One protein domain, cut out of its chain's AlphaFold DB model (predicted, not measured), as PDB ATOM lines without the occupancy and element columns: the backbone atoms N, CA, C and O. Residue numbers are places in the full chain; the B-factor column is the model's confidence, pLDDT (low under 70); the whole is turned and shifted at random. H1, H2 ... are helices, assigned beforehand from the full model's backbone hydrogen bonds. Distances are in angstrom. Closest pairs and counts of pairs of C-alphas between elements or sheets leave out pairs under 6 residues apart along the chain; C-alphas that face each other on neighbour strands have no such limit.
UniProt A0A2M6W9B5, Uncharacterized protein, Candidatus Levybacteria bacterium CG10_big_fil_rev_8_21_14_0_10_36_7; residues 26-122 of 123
ATOM      1  N   ALA A  26     -12.566   2.787 -30.796       94.12
ATOM      2  CA  ALA A  26     -12.960   1.378 -30.844       94.12
ATOM      3  C   ALA A  26     -12.165   0.498 -29.856       94.12
ATOM      4  O   ALA A  26     -12.727  -0.379 -29.201       94.12
ATOM      5  N   PHE A  27     -10.855   0.738 -29.704       93.38
ATOM      6  CA  PHE A  27     -10.051   0.035 -28.696       93.38
ATOM      7  C   PHE A  27     -10.467   0.382 -27.261       93.38
ATOM      8  O   PHE A  27     -10.546  -0.512 -26.417       93.38
ATOM      9  N   LEU A  28     -10.735   1.663 -26.982       94.69
ATOM     10  CA  LEU A  28     -11.222   2.117 -25.680       94.69
ATOM     11  C   LEU A  28     -12.566   1.477 -25.333       94.69
ATOM     12  O   LEU A  28     -12.718   0.990 -24.218       94.69
ATOM     13  N   GLU A  29     -13.507   1.452 -26.278       96.31
ATOM     14  CA  GLU A  29     -14.830   0.842 -26.118       96.31
ATOM     15  C   GLU A  29     -14.712  -0.644 -25.760       96.31
ATOM     16  O   GLU A  29     -15.178  -1.064 -24.701       96.31
ATOM     17  N   ALA A  30     -13.973  -1.417 -26.561       95.44
ATOM     18  CA  ALA A  30     -13.790  -2.847 -26.324       95.44
ATOM     19  C   ALA A  30     -13.184  -3.153 -24.942       95.44
ATOM     20  O   ALA A  30     -13.575  -4.111 -24.270       95.44
ATOM     21  N   ARG A  31     -12.220  -2.342 -24.492       95.06
ATOM     22  CA  ARG A  31     -11.579  -2.528 -23.182       95.06
ATOM     23  C   ARG A  31     -12.423  -2.046 -22.022       95.06
ATOM     24  O   ARG A  31     -12.384  -2.650 -20.952       95.06
ATOM     25  N   LEU A  32     -13.191  -0.986 -22.227       96.44
ATOM     26  CA  LEU A  32     -14.160  -0.514 -21.257       96.44
ATOM     27  C   LEU A  32     -15.238  -1.573 -21.007       96.44
ATOM     28  O   LEU A  32     -15.570  -1.829 -19.851       96.44
ATOM     29  N   ASP A  33     -15.740  -2.212 -22.059       96.56
ATOM     30  CA  ASP A  33     -16.720  -3.293 -21.939       96.56
ATOM     31  C   ASP A  33     -16.146  -4.492 -21.187       96.56
ATOM     32  O   ASP A  33     -16.774  -4.995 -20.254       96.56
ATOM     33  N   GLN A  34     -14.905  -4.876 -21.495       95.56
ATOM     34  CA  GLN A  34     -14.205  -5.923 -20.755       95.56
ATOM     35  C   GLN A  34     -14.036  -5.557 -19.269       95.56
ATOM     36  O   GLN A  34     -14.280  -6.386 -18.394       95.56
ATOM     37  N   LEU A  35     -13.667  -4.310 -18.953       95.81
ATOM     38  CA  LEU A  35     -13.570  -3.850 -17.565       95.81
ATOM     39  C   LEU A  35     -14.927  -3.933 -16.855       95.81
ATOM     40  O   LEU A  35     -14.994  -4.407 -15.723       95.81
ATOM     41  N   LYS A  36     -16.006  -3.488 -17.509       96.44
ATOM     42  CA  LYS A  36     -17.371  -3.555 -16.966       96.44
ATOM     43  C   LYS A  36     -17.775  -4.994 -16.656       96.44
ATOM     44  O   LYS A  36     -18.315  -5.242 -15.580       96.44
ATOM     45  N   GLU A  37     -17.491  -5.930 -17.557       95.31
ATOM     46  CA  GLU A  37     -17.794  -7.352 -17.381       95.31
ATOM     47  C   GLU A  37     -17.036  -7.961 -16.194       95.31
ATOM     48  O   GLU A  37     -17.643  -8.590 -15.320       95.31
ATOM     49  N   VAL A  38     -15.724  -7.724 -16.111       93.12
ATOM     50  CA  VAL A  38     -14.895  -8.238 -15.013       93.12
ATOM     51  C   VAL A  38     -15.354  -7.639 -13.678       93.12
ATOM     52  O   VAL A  38     -15.614  -8.369 -12.722       93.12
ATOM     53  N   VAL A  39     -15.556  -6.319 -13.608       92.81
ATOM     54  CA  VAL A  39     -16.038  -5.644 -12.388       92.81
ATOM     55  C   VAL A  39     -17.429  -6.137 -11.981       92.81
ATOM     56  O   VAL A  39     -17.703  -6.285 -10.788       92.81
ATOM     57  N   HIS A  40     -18.311  -6.413 -12.945       92.88
ATOM     58  CA  HIS A  40     -19.635  -6.970 -12.679       92.88
ATOM     59  C   HIS A  40     -19.544  -8.369 -12.061       92.88
ATOM     60  O   HIS A  40     -20.155  -8.615 -11.016       92.88
ATOM     61  N   THR A  41     -18.733  -9.244 -12.659       90.44
ATOM     62  CA  THR A  41     -18.494 -10.620 -12.197       90.44
ATOM     63  C   THR A  41     -17.984 -10.644 -10.756       90.44
ATOM     64  O   THR A  41     -18.449 -11.432  -9.938       90.44
ATOM     65  N   MET A  42     -17.096  -9.714 -10.410       87.56
ATOM     66  CA  MET A  42     -16.447  -9.642  -9.095       87.56
ATOM     67  C   MET A  42     -17.207  -8.774  -8.089       87.56
ATOM     68  O   MET A  42     -16.758  -8.569  -6.960       87.56
ATOM     69  N   SER A  43     -18.364  -8.230  -8.475       87.56
ATOM     70  CA  SER A  43     -19.080  -7.242  -7.666       87.56
ATOM     71  C   SER A  43     -19.564  -7.790  -6.321       87.56
ATOM     72  O   SER A  43     -19.698  -7.016  -5.375       87.56
ATOM     73  N   GLY A  44     -19.821  -9.098  -6.218       86.38
ATOM     74  CA  GLY A  44     -20.173  -9.759  -4.959       86.38
ATOM     75  C   GLY A  44     -19.011  -9.735  -3.968       86.38
ATOM     76  O   GLY A  44     -19.153  -9.217  -2.859       86.38
ATOM     77  N   ASP A  45     -17.843 -10.206  -4.404       86.00
ATOM     78  CA  ASP A  45     -16.636 -10.255  -3.578       86.00
ATOM     79  C   ASP A  45     -16.139  -8.856  -3.218       86.00
ATOM     80  O   ASP A  45     -15.804  -8.580  -2.064       86.00
ATOM     81  N   LEU A  46     -16.196  -7.920  -4.166       84.94
ATOM     82  CA  LEU A  46     -15.813  -6.533  -3.929       84.94
ATOM     83  C   LEU A  46     -16.754  -5.797  -2.960       84.94
ATOM     84  O   LEU A  46     -16.375  -4.783  -2.383       84.94
ATOM     85  N   LYS A  47     -17.976  -6.288  -2.739       86.38
ATOM     86  CA  LYS A  47     -18.909  -5.711  -1.757       86.38
ATOM     87  C   LYS A  47     -18.807  -6.352  -0.374       86.38
ATOM     88  O   LYS A  47     -19.476  -5.877   0.543       86.38
ATOM     89  N   SER A  48     -17.979  -7.385  -0.207       85.56
ATOM     90  CA  SER A  48     -17.883  -8.167   1.032       85.56
ATOM     91  C   SER A  48     -17.242  -7.418   2.208       85.56
ATOM     92  O   SER A  48     -17.516  -7.757   3.360       85.56
ATOM     93  N   SER A  49     -16.420  -6.393   1.951       84.81
ATOM     94  CA  SER A  49     -15.729  -5.611   2.983       84.81
ATOM     95  C   SER A  49     -15.749  -4.111   2.679       84.81
ATOM     96  O   SER A  49     -15.876  -3.699   1.526       84.81
ATOM     97  N   GLU A  50     -15.595  -3.274   3.710       85.56
ATOM     98  CA  GLU A  50     -15.548  -1.812   3.549       85.56
ATOM     99  C   GLU A  50     -14.378  -1.364   2.654       85.56
ATOM    100  O   GLU A  50     -14.506  -0.435   1.858       85.56
ATOM    101  N   GLU A  51     -13.231  -2.037   2.759       83.62
ATOM    102  CA  GLU A  51     -12.058  -1.746   1.937       83.62
ATOM    103  C   GLU A  51     -12.324  -2.049   0.459       83.62
ATOM    104  O   GLU A  51     -12.093  -1.199  -0.402       83.62
ATOM    105  N   PHE A  52     -12.894  -3.216   0.154       87.38
ATOM    106  CA  PHE A  52     -13.184  -3.594  -1.227       87.38
ATOM    107  C   PHE A  52     -14.321  -2.767  -1.826       87.38
ATOM    108  O   PHE A  52     -14.285  -2.443  -3.014       87.38
ATOM    109  N   GLN A  53     -15.275  -2.317  -1.006       89.44
ATOM    110  CA  GLN A  53     -16.311  -1.385  -1.447       89.44
ATOM    111  C   GLN A  53     -15.712  -0.052  -1.911       89.44
ATOM    112  O   GLN A  53     -16.185   0.520  -2.896       89.44
ATOM    113  N   LYS A  54     -14.642   0.432  -1.261       89.75
ATOM    114  CA  LYS A  54     -13.910   1.631  -1.712       89.75
ATOM    115  C   LYS A  54     -13.235   1.390  -3.062       89.75
ATOM    116  O   LYS A  54     -13.321   2.255  -3.934       89.75
ATOM    117  N   VAL A  55     -12.620   0.222  -3.257       90.69
ATOM    118  CA  VAL A  55     -12.018  -0.175  -4.544       90.69
ATOM    119  C   VAL A  55     -13.085  -0.229  -5.639       90.69
ATOM    120  O   VAL A  55     -12.926   0.398  -6.685       90.69
ATOM    121  N   TYR A  56     -14.217  -0.883  -5.373       92.62
ATOM    122  CA  TYR A  56     -15.355  -0.968  -6.289       92.62
ATOM    123  C   TYR A  56     -15.889   0.411  -6.685       92.62
ATOM    124  O   TYR A  56     -16.075   0.692  -7.867       92.62
ATOM    125  N   ALA A  57     -16.085   1.310  -5.716       92.69
ATOM    126  CA  ALA A  57     -16.550   2.667  -5.988       92.69
ATOM    127  C   ALA A  57     -15.569   3.448  -6.881       92.69
ATOM    128  O   ALA A  57     -15.990   4.153  -7.803       92.69
ATOM    129  N   LYS A  58     -14.259   3.301  -6.653       93.69
ATOM    130  CA  LYS A  58     -13.233   3.939  -7.488       93.69
ATOM    131  C   LYS A  58     -13.169   3.335  -8.894       93.69
ATOM    132  O   LYS A  58     -13.003   4.090  -9.850       93.69
ATOM    133  N   LEU A  59     -13.364   2.023  -9.041       94.44
ATOM    134  CA  LEU A  59     -13.476   1.357 -10.345       94.44
ATOM    135  C   LEU A  59     -14.678   1.879 -11.142       94.44
ATOM    136  O   LEU A  59     -14.526   2.234 -12.306       94.44
ATOM    137  N   LEU A  60     -15.845   2.025 -10.505       94.88
ATOM    138  CA  LEU A  60     -17.022   2.623 -11.149       94.88
ATOM    139  C   LEU A  60     -16.777   4.077 -11.574       94.88
ATOM    140  O   LEU A  60     -17.143   4.478 -12.676       94.88
ATOM    141  N   SER A  61     -16.112   4.864 -10.725       94.50
ATOM    142  CA  SER A  61     -15.707   6.231 -11.069       94.50
ATOM    143  C   SER A  61     -14.735   6.263 -12.259       94.50
ATOM    144  O   SER A  61     -14.848   7.117 -13.138       94.50
ATOM    145  N   PHE A  62     -13.789   5.323 -12.329       94.75
ATOM    146  CA  PHE A  62     -12.872   5.183 -13.462       94.75
ATOM    147  C   PHE A  62     -13.590   4.763 -14.756       94.75
ATOM    148  O   PHE A  62     -13.299   5.327 -15.810       94.75
ATOM    149  N   ILE A  63     -14.566   3.853 -14.680       95.62
ATOM    150  CA  ILE A  63     -15.434   3.479 -15.810       95.62
ATOM    151  C   ILE A  63     -16.144   4.723 -16.364       95.62
ATOM    152  O   ILE A  63     -16.014   5.008 -17.550       95.62
ATOM    153  N   GLY A  64     -16.782   5.535 -15.512       95.25
ATOM    154  CA  GLY A  64     -17.460   6.764 -15.955       95.25
ATOM    155  C   GLY A  64     -16.517   7.811 -16.571       95.25
ATOM    156  O   GLY A  64     -16.860   8.489 -17.543       95.25
ATOM    157  N   ARG A  65     -15.282   7.928 -16.060       93.56
ATOM    158  CA  ARG A  65     -14.240   8.755 -16.699       93.56
ATOM    159  C   ARG A  65     -13.847   8.213 -18.074       93.56
ATOM    160  O   ARG A  65     -13.690   8.996 -19.005       93.56
ATOM    161  N   THR A  66     -13.718   6.897 -18.203       94.62
ATOM    162  CA  THR A  66     -13.386   6.236 -19.473       94.62
ATOM    163  C   THR A  66     -14.488   6.439 -20.511       94.62
ATOM    164  O   THR A  66     -14.177   6.752 -21.653       94.62
ATOM    165  N   GLU A  67     -15.763   6.383 -20.112       96.19
ATOM    166  CA  GLU A  67     -16.910   6.714 -20.976       96.19
ATOM    167  C   GLU A  67     -16.835   8.155 -21.501       96.19
ATOM    168  O   GLU A  67     -17.046   8.407 -22.685       96.19
ATOM    169  N   SER A  68     -16.452   9.108 -20.646       94.81
ATOM    170  CA  SER A  68     -16.289  10.514 -21.047       94.81
ATOM    171  C   SER A  68     -15.128  10.715 -22.036       94.81
ATOM    172  O   SER A  68     -15.200  11.545 -22.947       94.81
ATOM    173  N   ILE A  69     -14.045   9.952 -21.861       93.69
ATOM    174  CA  ILE A  69     -12.883   9.951 -22.762       93.69
ATOM    175  C   ILE A  69     -13.243   9.314 -24.106       93.69
ATOM    176  O   ILE A  69     -12.892   9.874 -25.143       93.69
ATOM    177  N   LEU A  70     -13.976   8.196 -24.092       94.56
ATOM    178  CA  LEU A  70     -14.483   7.533 -25.291       94.56
ATOM    179  C   LEU A  70     -15.361   8.486 -26.110       94.56
ATOM    180  O   LEU A  70     -15.057   8.723 -27.276       94.56
ATOM    181  N   GLN A  71     -16.346   9.135 -25.480       94.44
ATOM    182  CA  GLN A  71     -17.194  10.125 -26.153       94.44
ATOM    183  C   GLN A  71     -16.367  11.258 -26.777       94.44
ATOM    184  O   GLN A  71     -16.649  11.724 -27.878       94.44
ATOM    185  N   SER A  72     -15.309  11.702 -26.090       92.94
ATOM    186  CA  SER A  72     -14.405  12.723 -26.629       92.94
ATOM    187  C   SER A  72     -13.654  12.224 -27.868       92.94
ATOM    188  O   SER A  72     -13.497  12.984 -28.825       92.94
ATOM    189  N   ALA A  73     -13.205  10.967 -27.872       91.06
ATOM    190  CA  ALA A  73     -12.543  10.355 -29.022       91.06
ATOM    191  C   ALA A  73     -13.501  10.203 -30.219       91.06
ATOM    192  O   ALA A  73     -13.125  10.548 -31.342       91.06
ATOM    193  N   GLU A  74     -14.745   9.774 -29.982       91.62
ATOM    194  CA  GLU A  74     -15.810   9.659 -30.995       91.62
ATOM    195  C   GLU A  74     -16.192  11.016 -31.603       91.62
ATOM    196  O   GLU A  74     -16.342  11.148 -32.821       91.62
ATOM    197  N   ASP A  75     -16.227  12.059 -30.771       92.38
ATOM    198  CA  ASP A  75     -16.404  13.458 -31.172       92.38
ATOM    199  C   ASP A  75     -15.192  14.031 -31.939       92.38
ATOM    200  O   ASP A  75     -15.179  15.211 -32.301       92.38
ATOM    201  N   ASN A  76     -14.156  13.224 -32.196       88.06
ATOM    202  CA  ASN A  76     -12.889  13.613 -32.819       88.06
ATOM    203  C   ASN A  76     -12.110  14.680 -32.031       88.06
ATOM    204  O   ASN A  76     -11.330  15.441 -32.613       88.06
ATOM    205  N   LYS A  77     -12.292  14.730 -30.711       89.06
ATOM    206  CA  LYS A  77     -11.558  15.595 -29.778       89.06
ATOM    207  C   LYS A  77     -10.441  14.801 -29.097       89.06
ATOM    208  O   LYS A  77     -10.373  13.583 -29.204       89.06
ATOM    209  N   GLY A  78      -9.555  15.505 -28.398       87.62
ATOM    210  CA  GLY A  78      -8.461  14.897 -27.640       87.62
ATOM    211  C   GLY A  78      -7.216  14.560 -28.465       87.62
ATOM    212  O   GLY A  78      -7.215  14.521 -29.704       87.62
ATOM    213  N   GLU A  79      -6.122  14.365 -27.737       90.94
ATOM    214  CA  GLU A  79      -4.806  14.066 -28.290       90.94
ATOM    215  C   GLU A  79      -4.610  12.555 -28.436       90.94
ATOM    216  O   GLU A  79      -4.891  11.787 -27.519       90.94
ATOM    217  N   ILE A  80      -4.065  12.116 -29.573       89.81
ATOM    218  CA  ILE A  80      -3.811  10.687 -29.818       89.81
ATOM    219  C   ILE A  80      -2.814  10.121 -28.807       89.81
ATOM    220  O   ILE A  80      -3.036   9.033 -28.291       89.81
ATOM    221  N   ALA A  81      -1.765  10.878 -28.467       91.38
ATOM    222  CA  ALA A  81      -0.782  10.453 -27.473       91.38
ATOM    223  C   ALA A  81      -1.417  10.224 -26.090       91.38
ATOM    224  O   ALA A  81      -1.051   9.282 -25.387       91.38
ATOM    225  N   PHE A  82      -2.404  11.050 -25.725       92.81
ATOM    226  CA  PHE A  82      -3.190  10.848 -24.512       92.81
ATOM    227  C   PHE A  82      -4.008   9.553 -24.593       92.81
ATOM    228  O   PHE A  82      -3.956   8.753 -23.662       92.81
ATOM    229  N   PHE A  83      -4.705   9.304 -25.708       92.75
ATOM    230  CA  PHE A  83      -5.458   8.059 -25.893       92.75
ATOM    231  C   PHE A  83      -4.560   6.819 -25.861       92.75
ATOM    232  O   PHE A  83      -4.905   5.848 -25.199       92.75
ATOM    233  N   ASP A  84      -3.389   6.858 -26.500       92.69
ATOM    234  CA  ASP A  84      -2.421   5.756 -26.484       92.69
ATOM    235  C   ASP A  84      -1.951   5.423 -25.060       92.69
ATOM    236  O   ASP A  84      -1.842   4.251 -24.688       92.69
ATOM    237  N   LEU A  85      -1.667   6.447 -24.247       92.75
ATOM    238  CA  LEU A  85      -1.288   6.261 -22.847       92.75
ATOM    239  C   LEU A  85      -2.463   5.729 -22.018       92.75
ATOM    240  O   LEU A  85      -2.284   4.823 -21.202       92.75
ATOM    241  N   PHE A  86      -3.658   6.274 -22.239       93.44
ATOM    242  CA  PHE A  86      -4.856   5.883 -21.510       93.44
ATOM    243  C   PHE A  86      -5.264   4.436 -21.810       93.44
ATOM    244  O   PHE A  86      -5.570   3.694 -20.881       93.44
ATOM    245  N   ILE A  87      -5.199   4.000 -23.072       93.31
ATOM    246  CA  ILE A  87      -5.487   2.614 -23.475       93.31
ATOM    247  C   ILE A  87      -4.541   1.644 -22.773       93.31
ATOM    248  O   ILE A  87      -5.010   0.691 -22.166       93.31
ATOM    249  N   LYS A  88      -3.229   1.913 -22.760       93.38
ATOM    250  CA  LYS A  88      -2.258   1.055 -22.049       93.38
ATOM    251  C   LYS A  88      -2.572   0.928 -20.560       93.38
ATOM    252  O   LYS A  88      -2.396  -0.134 -19.970       93.38
ATOM    253  N   ARG A  89      -3.020   2.023 -19.944       92.88
ATOM    254  CA  ARG A  89      -3.420   2.047 -18.535       92.88
ATOM    255  C   ARG A  89      -4.698   1.240 -18.304       92.88
ATOM    256  O   ARG A  89      -4.761   0.484 -17.340       92.88
ATOM    257  N   LEU A  90      -5.688   1.387 -19.180       94.75
ATOM    258  CA  LEU A  90      -6.934   0.625 -19.141       94.75
ATOM    259  C   LEU A  90      -6.679  -0.876 -19.358       94.75
ATOM    260  O   LEU A  90      -7.226  -1.680 -18.611       94.75
ATOM    261  N   ASP A  91      -5.804  -1.244 -20.295       94.19
ATOM    262  CA  ASP A  91      -5.362  -2.627 -20.520       94.19
ATOM    263  C   ASP A  91      -4.765  -3.228 -19.242       94.19
ATOM    264  O   ASP A  91      -5.225  -4.266 -18.767       94.19
ATOM    265  N   ALA A  92      -3.797  -2.534 -18.634       93.94
ATOM    266  CA  ALA A  92      -3.179  -2.978 -17.387       93.94
ATOM    267  C   ALA A  92      -4.207  -3.104 -16.251       93.94
ATOM    268  O   ALA A  92      -4.155  -4.048 -15.466       93.94
ATOM    269  N   LEU A  93      -5.164  -2.175 -16.166       94.62
ATOM    270  CA  LEU A  93      -6.224  -2.230 -15.164       94.62
ATOM    271  C   LEU A  93      -7.113  -3.461 -15.361       94.62
ATOM    272  O   LEU A  93      -7.375  -4.170 -14.395       94.62
ATOM    273  N   VAL A  94      -7.549  -3.732 -16.591       94.62
ATOM    274  CA  VAL A  94      -8.374  -4.904 -16.918       94.62
ATOM    275  C   VAL A  94      -7.660  -6.193 -16.527       94.62
ATOM    276  O   VAL A  94      -8.252  -7.033 -15.852       94.62
ATOM    277  N   GLU A  95      -6.382  -6.334 -16.886       93.44
ATOM    278  CA  GLU A  95      -5.578  -7.502 -16.512       93.44
ATOM    279  C   GLU A  95      -5.492  -7.669 -14.992       93.44
ATOM    280  O   GLU A  95      -5.684  -8.773 -14.478       93.44
ATOM    281  N   ARG A  96      -5.254  -6.579 -14.253       92.94
ATOM    282  CA  ARG A  96      -5.113  -6.630 -12.792       92.94
ATOM    283  C   ARG A  96      -6.414  -6.918 -12.070       92.94
ATOM    284  O   ARG A  96      -6.410  -7.752 -11.166       92.94
ATOM    285  N   VAL A  97      -7.521  -6.307 -12.486       90.88
ATOM    286  CA  VAL A  97      -8.839  -6.634 -11.929       90.88
ATOM    287  C   VAL A  97      -9.167  -8.099 -12.223       90.88
ATOM    288  O   VAL A  97      -9.548  -8.818 -11.310       90.88
ATOM    289  N   ASN A  98      -8.919  -8.585 -13.441       90.81
ATOM    290  CA  ASN A  98      -9.164  -9.986 -13.789       90.81
ATOM    291  C   ASN A  98      -8.256 -10.974 -13.027       90.81
ATOM    292  O   ASN A  98      -8.617 -12.132 -12.850       90.81
ATOM    293  N   SER A  99      -7.084 -10.526 -12.568       89.62
ATOM    294  CA  SER A  99      -6.165 -11.333 -11.754       89.62
ATOM    295  C   SER A  99      -6.517 -11.378 -10.263       89.62
ATOM    296  O   SER A  99      -5.883 -12.116  -9.511       89.62
ATOM    297  N   LEU A 100      -7.490 -10.576  -9.815       87.31
ATOM    298  CA  LEU A 100      -7.854 -10.477  -8.407       87.31
ATOM    299  C   LEU A 100      -8.598 -11.748  -7.960       87.31
ATOM    300  O   LEU A 100      -9.807 -11.887  -8.089       87.31
ATOM    301  N   ASP A 101      -7.857 -12.690  -7.400       83.06
ATOM    302  CA  ASP A 101      -8.410 -13.923  -6.852       83.06
ATOM    303  C   ASP A 101      -8.663 -13.765  -5.342       83.06
ATOM    304  O   ASP A 101      -7.784 -13.364  -4.581       83.06
ATOM    305  N   PHE A 102      -9.881 -14.058  -4.878       80.31
ATOM    306  CA  PHE A 102     -10.227 -13.977  -3.454       80.31
ATOM    307  C   PHE A 102      -9.858 -15.241  -2.663       80.31
ATOM    308  O   PHE A 102      -9.958 -15.226  -1.433       80.31
ATOM    309  N   SER A 103      -9.409 -16.300  -3.346       82.31
ATOM    310  CA  SER A 103      -8.947 -17.560  -2.759       82.31
ATOM    311  C   SER A 103      -7.455 -17.573  -2.385       82.31
ATOM    312  O   SER A 103      -7.032 -18.439  -1.616       82.31
ATOM    313  N   VAL A 104      -6.666 -16.607  -2.872       81.25
ATOM    314  CA  VAL A 104      -5.223 -16.486  -2.583       81.25
ATOM    315  C   VAL A 104      -4.937 -15.887  -1.204       81.25
ATOM    316  O   VAL A 104      -5.827 -15.411  -0.489       81.25
ATOM    317  N   LEU A 105      -3.657 -15.904  -0.818       76.75
ATOM    318  CA  LEU A 105      -3.204 -15.349   0.451       76.75
ATOM    319  C   LEU A 105      -3.541 -13.847   0.550       76.75
ATOM    320  O   LEU A 105      -3.362 -13.112  -0.424       76.75
ATOM    321  N   PRO A 106      -3.951 -13.350   1.735       81.50
ATOM    322  CA  PRO A 106      -4.347 -11.953   1.916       81.50
ATOM    323  C   PRO A 106      -3.324 -10.927   1.410       81.50
ATOM    324  O   PRO A 106      -3.724  -9.936   0.813       81.50
ATOM    325  N   LEU A 107      -2.023 -11.197   1.573       83.56
ATOM    326  CA  LEU A 107      -0.940 -10.306   1.139       83.56
ATOM    327  C   LEU A 107      -0.878 -10.122  -0.388       83.56
ATOM    328  O   LEU A 107      -0.677  -9.009  -0.864       83.56
ATOM    329  N   GLU A 108      -1.067 -11.193  -1.162       83.25
ATOM    330  CA  GLU A 108      -1.038 -11.137  -2.634       83.25
ATOM    331  C   GLU A 108      -2.256 -10.379  -3.174       83.25
ATOM    332  O   GLU A 108      -2.156  -9.560  -4.094       83.25
ATOM    333  N   ARG A 109      -3.408 -10.586  -2.530       86.25
ATOM    334  CA  ARG A 109      -4.637  -9.847  -2.817       86.25
ATOM    335  C   ARG A 109      -4.502  -8.364  -2.477       86.25
ATOM    336  O   ARG A 109      -4.887  -7.523  -3.283       86.25
ATOM    337  N   GLU A 110      -3.936  -8.031  -1.318       86.38
ATOM    338  CA  GLU A 110      -3.668  -6.643  -0.925       86.38
ATOM    339  C   GLU A 110      -2.739  -5.943  -1.921       86.38
ATOM    340  O   GLU A 110      -2.996  -4.797  -2.289       86.38
ATOM    341  N   GLN A 111      -1.695  -6.624  -2.406       88.94
ATOM    342  CA  GLN A 111      -0.817  -6.064  -3.435       88.94
ATOM    343  C   GLN A 111      -1.576  -5.806  -4.741       88.94
ATOM    344  O   GLN A 111      -1.478  -4.718  -5.299       88.94
ATOM    345  N   THR A 112      -2.390  -6.763  -5.191       89.81
ATOM    346  CA  THR A 112      -3.200  -6.607  -6.412       89.81
ATOM    347  C   THR A 112      -4.173  -5.433  -6.294       89.81
ATOM    348  O   THR A 112      -4.337  -4.656  -7.233       89.81
ATOM    349  N   ILE A 113      -4.781  -5.247  -5.122       89.31
ATOM    350  CA  ILE A 113      -5.658  -4.106  -4.847       89.31
ATOM    351  C   ILE A 113      -4.890  -2.788  -4.895       89.31
ATOM    352  O   ILE A 113      -5.383  -1.826  -5.482       89.31
ATOM    353  N   ARG A 114      -3.685  -2.724  -4.320       89.69
ATOM    354  CA  ARG A 114      -2.840  -1.524  -4.408       89.69
ATOM    355  C   ARG A 114      -2.484  -1.192  -5.853       89.69
ATOM    356  O   ARG A 114      -2.639  -0.038  -6.237       89.69
ATOM    357  N   ASP A 115      -2.103  -2.189  -6.650       91.38
ATOM    358  CA  ASP A 115      -1.801  -2.010  -8.076       91.38
ATOM    359  C   ASP A 115      -3.027  -1.455  -8.834       91.38
ATOM    360  O   ASP A 115      -2.911  -0.519  -9.624       91.38
ATOM    361  N   ILE A 116      -4.227  -1.984  -8.556       92.31
ATOM    362  CA  ILE A 116      -5.494  -1.483  -9.120       92.31
ATOM    363  C   ILE A 116      -5.731  -0.020  -8.722       92.31
ATOM    364  O   ILE A 116      -6.094   0.798  -9.570       92.31
ATOM    365  N   LEU A 117      -5.537   0.320  -7.444       91.88
ATOM    366  CA  LEU A 117      -5.729   1.677  -6.932       91.88
ATOM    367  C   LEU A 117      -4.742   2.669  -7.566       91.88
ATOM    368  O   LEU A 117      -5.147   3.747  -8.000       91.88
ATOM    369  N   GLU A 118      -3.474   2.292  -7.705       91.75
ATOM    370  CA  GLU A 118      -2.475   3.104  -8.400       91.75
ATOM    371  C   GLU A 118      -2.904   3.353  -9.853       91.75
ATOM    372  O   GLU A 118      -2.970   4.496 -10.315       91.75
ATOM    373  N   LEU A 119      -3.350   2.305 -10.548       91.12
ATOM    374  CA  LEU A 119      -3.846   2.401 -11.917       91.12
ATOM    375  C   LEU A 119      -5.121   3.237 -12.068       91.12
ATOM    376  O   LEU A 119      -5.404   3.647 -13.185       91.12
ATOM    377  N   ILE A 120      -5.861   3.600 -11.019       89.94
ATOM    378  CA  ILE A 120      -7.051   4.474 -11.136       89.94
ATOM    379  C   ILE A 120      -6.859   5.875 -10.536       89.94
ATOM    380  O   ILE A 120      -7.606   6.790 -10.902       89.94
ATOM    381  N   GLU A 121      -5.860   6.078  -9.673       83.25
ATOM    382  CA  GLU A 121      -5.670   7.323  -8.912       83.25
ATOM    383  C   GLU A 121      -4.689   8.331  -9.524       83.25
ATOM    384  O   GLU A 121      -4.803   9.508  -9.197       83.25
ATOM    385  N   VAL A 122      -3.785   7.944 -10.437       63.31
ATOM    386  CA  VAL A 122      -2.839   8.916 -11.035       63.31
ATOM    387  C   VAL A 122      -3.580  10.067 -11.734       63.31
ATOM    388  O   VAL A 122      -4.348   9.812 -12.677       63.31
TER     389      VAL A 122
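AT A GLANCE: This is residues 26 to 122 of the 123 residues of an uncharacterized protein of Candidatus Levybacteria bacterium CG10_big_fil_rev_8_21_14_0_10_36_7 (UniProt A0A2M6W9B5). You are looking at a rod-shaped, up-and-down bundle of four helices, H1, H3, H4 and H5, with the long H3 running along most of its length. H4 and H5 form a hairpin shifted lengthwise, H4 touching H5 with its residues 89 to 97 alone, and the little helix H2 sits at the turn between H1 and H3. The printed part has 97 residues with five named helices, H1 to H5 in chain order, and no named strand: the class is all helix. It is compact, with a radius of gyration of the C-alphas of 13.8 A, and spans 44 by 20 by 19 A.

IN THESE COORDINATES: Find C-alpha 26 at (-12.960, 1.378, -30.844); from there H1 runs through residues 26 to 41, 22.9 A from first to last C-alpha. After Met 42 comes H2, residues 43 to 46, only four residues long. Look next at C-alpha 50, at (-15.548, -1.812, 3.549), where H3 begins; it covers residues 50 to 74 and is the longest helix, 36.4 A. H4 takes residues 80 to 98 over 26.7 A, and H5 takes residues 106 to 121 over 22.1 A, ending with C-alpha 121 at (-5.670, 7.323, -8.912).

HOW THE PARTS SIT: In the bundle of H1, H3, H4 and H5, each helix runs against the one before it, which is what up and down means. H1 touches H3 at a shallow tilt of 20 degrees, opposite ways; look at Leu 28 and Leu 70, their closest C-alphas, 6.3 A apart. H1 also touches H4, the same way at a shallow tilt of 23 degrees, closest at the C-alphas of Leu 35 and Val 94, 5.3 A apart. H1 and H2 meet only through their link. H3 is the hub, touching H1, H2 and H5. With residues 52 to 56 alone it touches H2, where the C-alphas of Leu 46 and Phe 52 come closest, at 4.8 A. With residues 55 to 62 alone it touches H5, the same way at a tilt of 34 degrees, only just shallow; the closest C-alphas, of Phe 62 and Ile 120, are 6.3 A apart. H3 and H4 are near each other, with 13 pairs of C-alphas within 10 A. In the helical hairpin of H4 and H5, which touch at a shallow tilt of 21 degrees, opposite ways, the C-alphas of Leu 93 and Ile 116 are closest, at 6.1 A. H1 and H5 are apart. In H1, H3, H4 and H5 every O i to N i+4 pair is within hydrogen-bond range; H2 is too short for such a pair.

THE WHOLE: The two C-alphas farthest apart are those of Asn 76 and Leu 105, 45.2 A. The printed part has no cut and no long link; the link from H4 to H5, seven residues, is short, and the other links are tight. The mean pLDDT of the printed part is 90.6, and residue 122 alone is under 70.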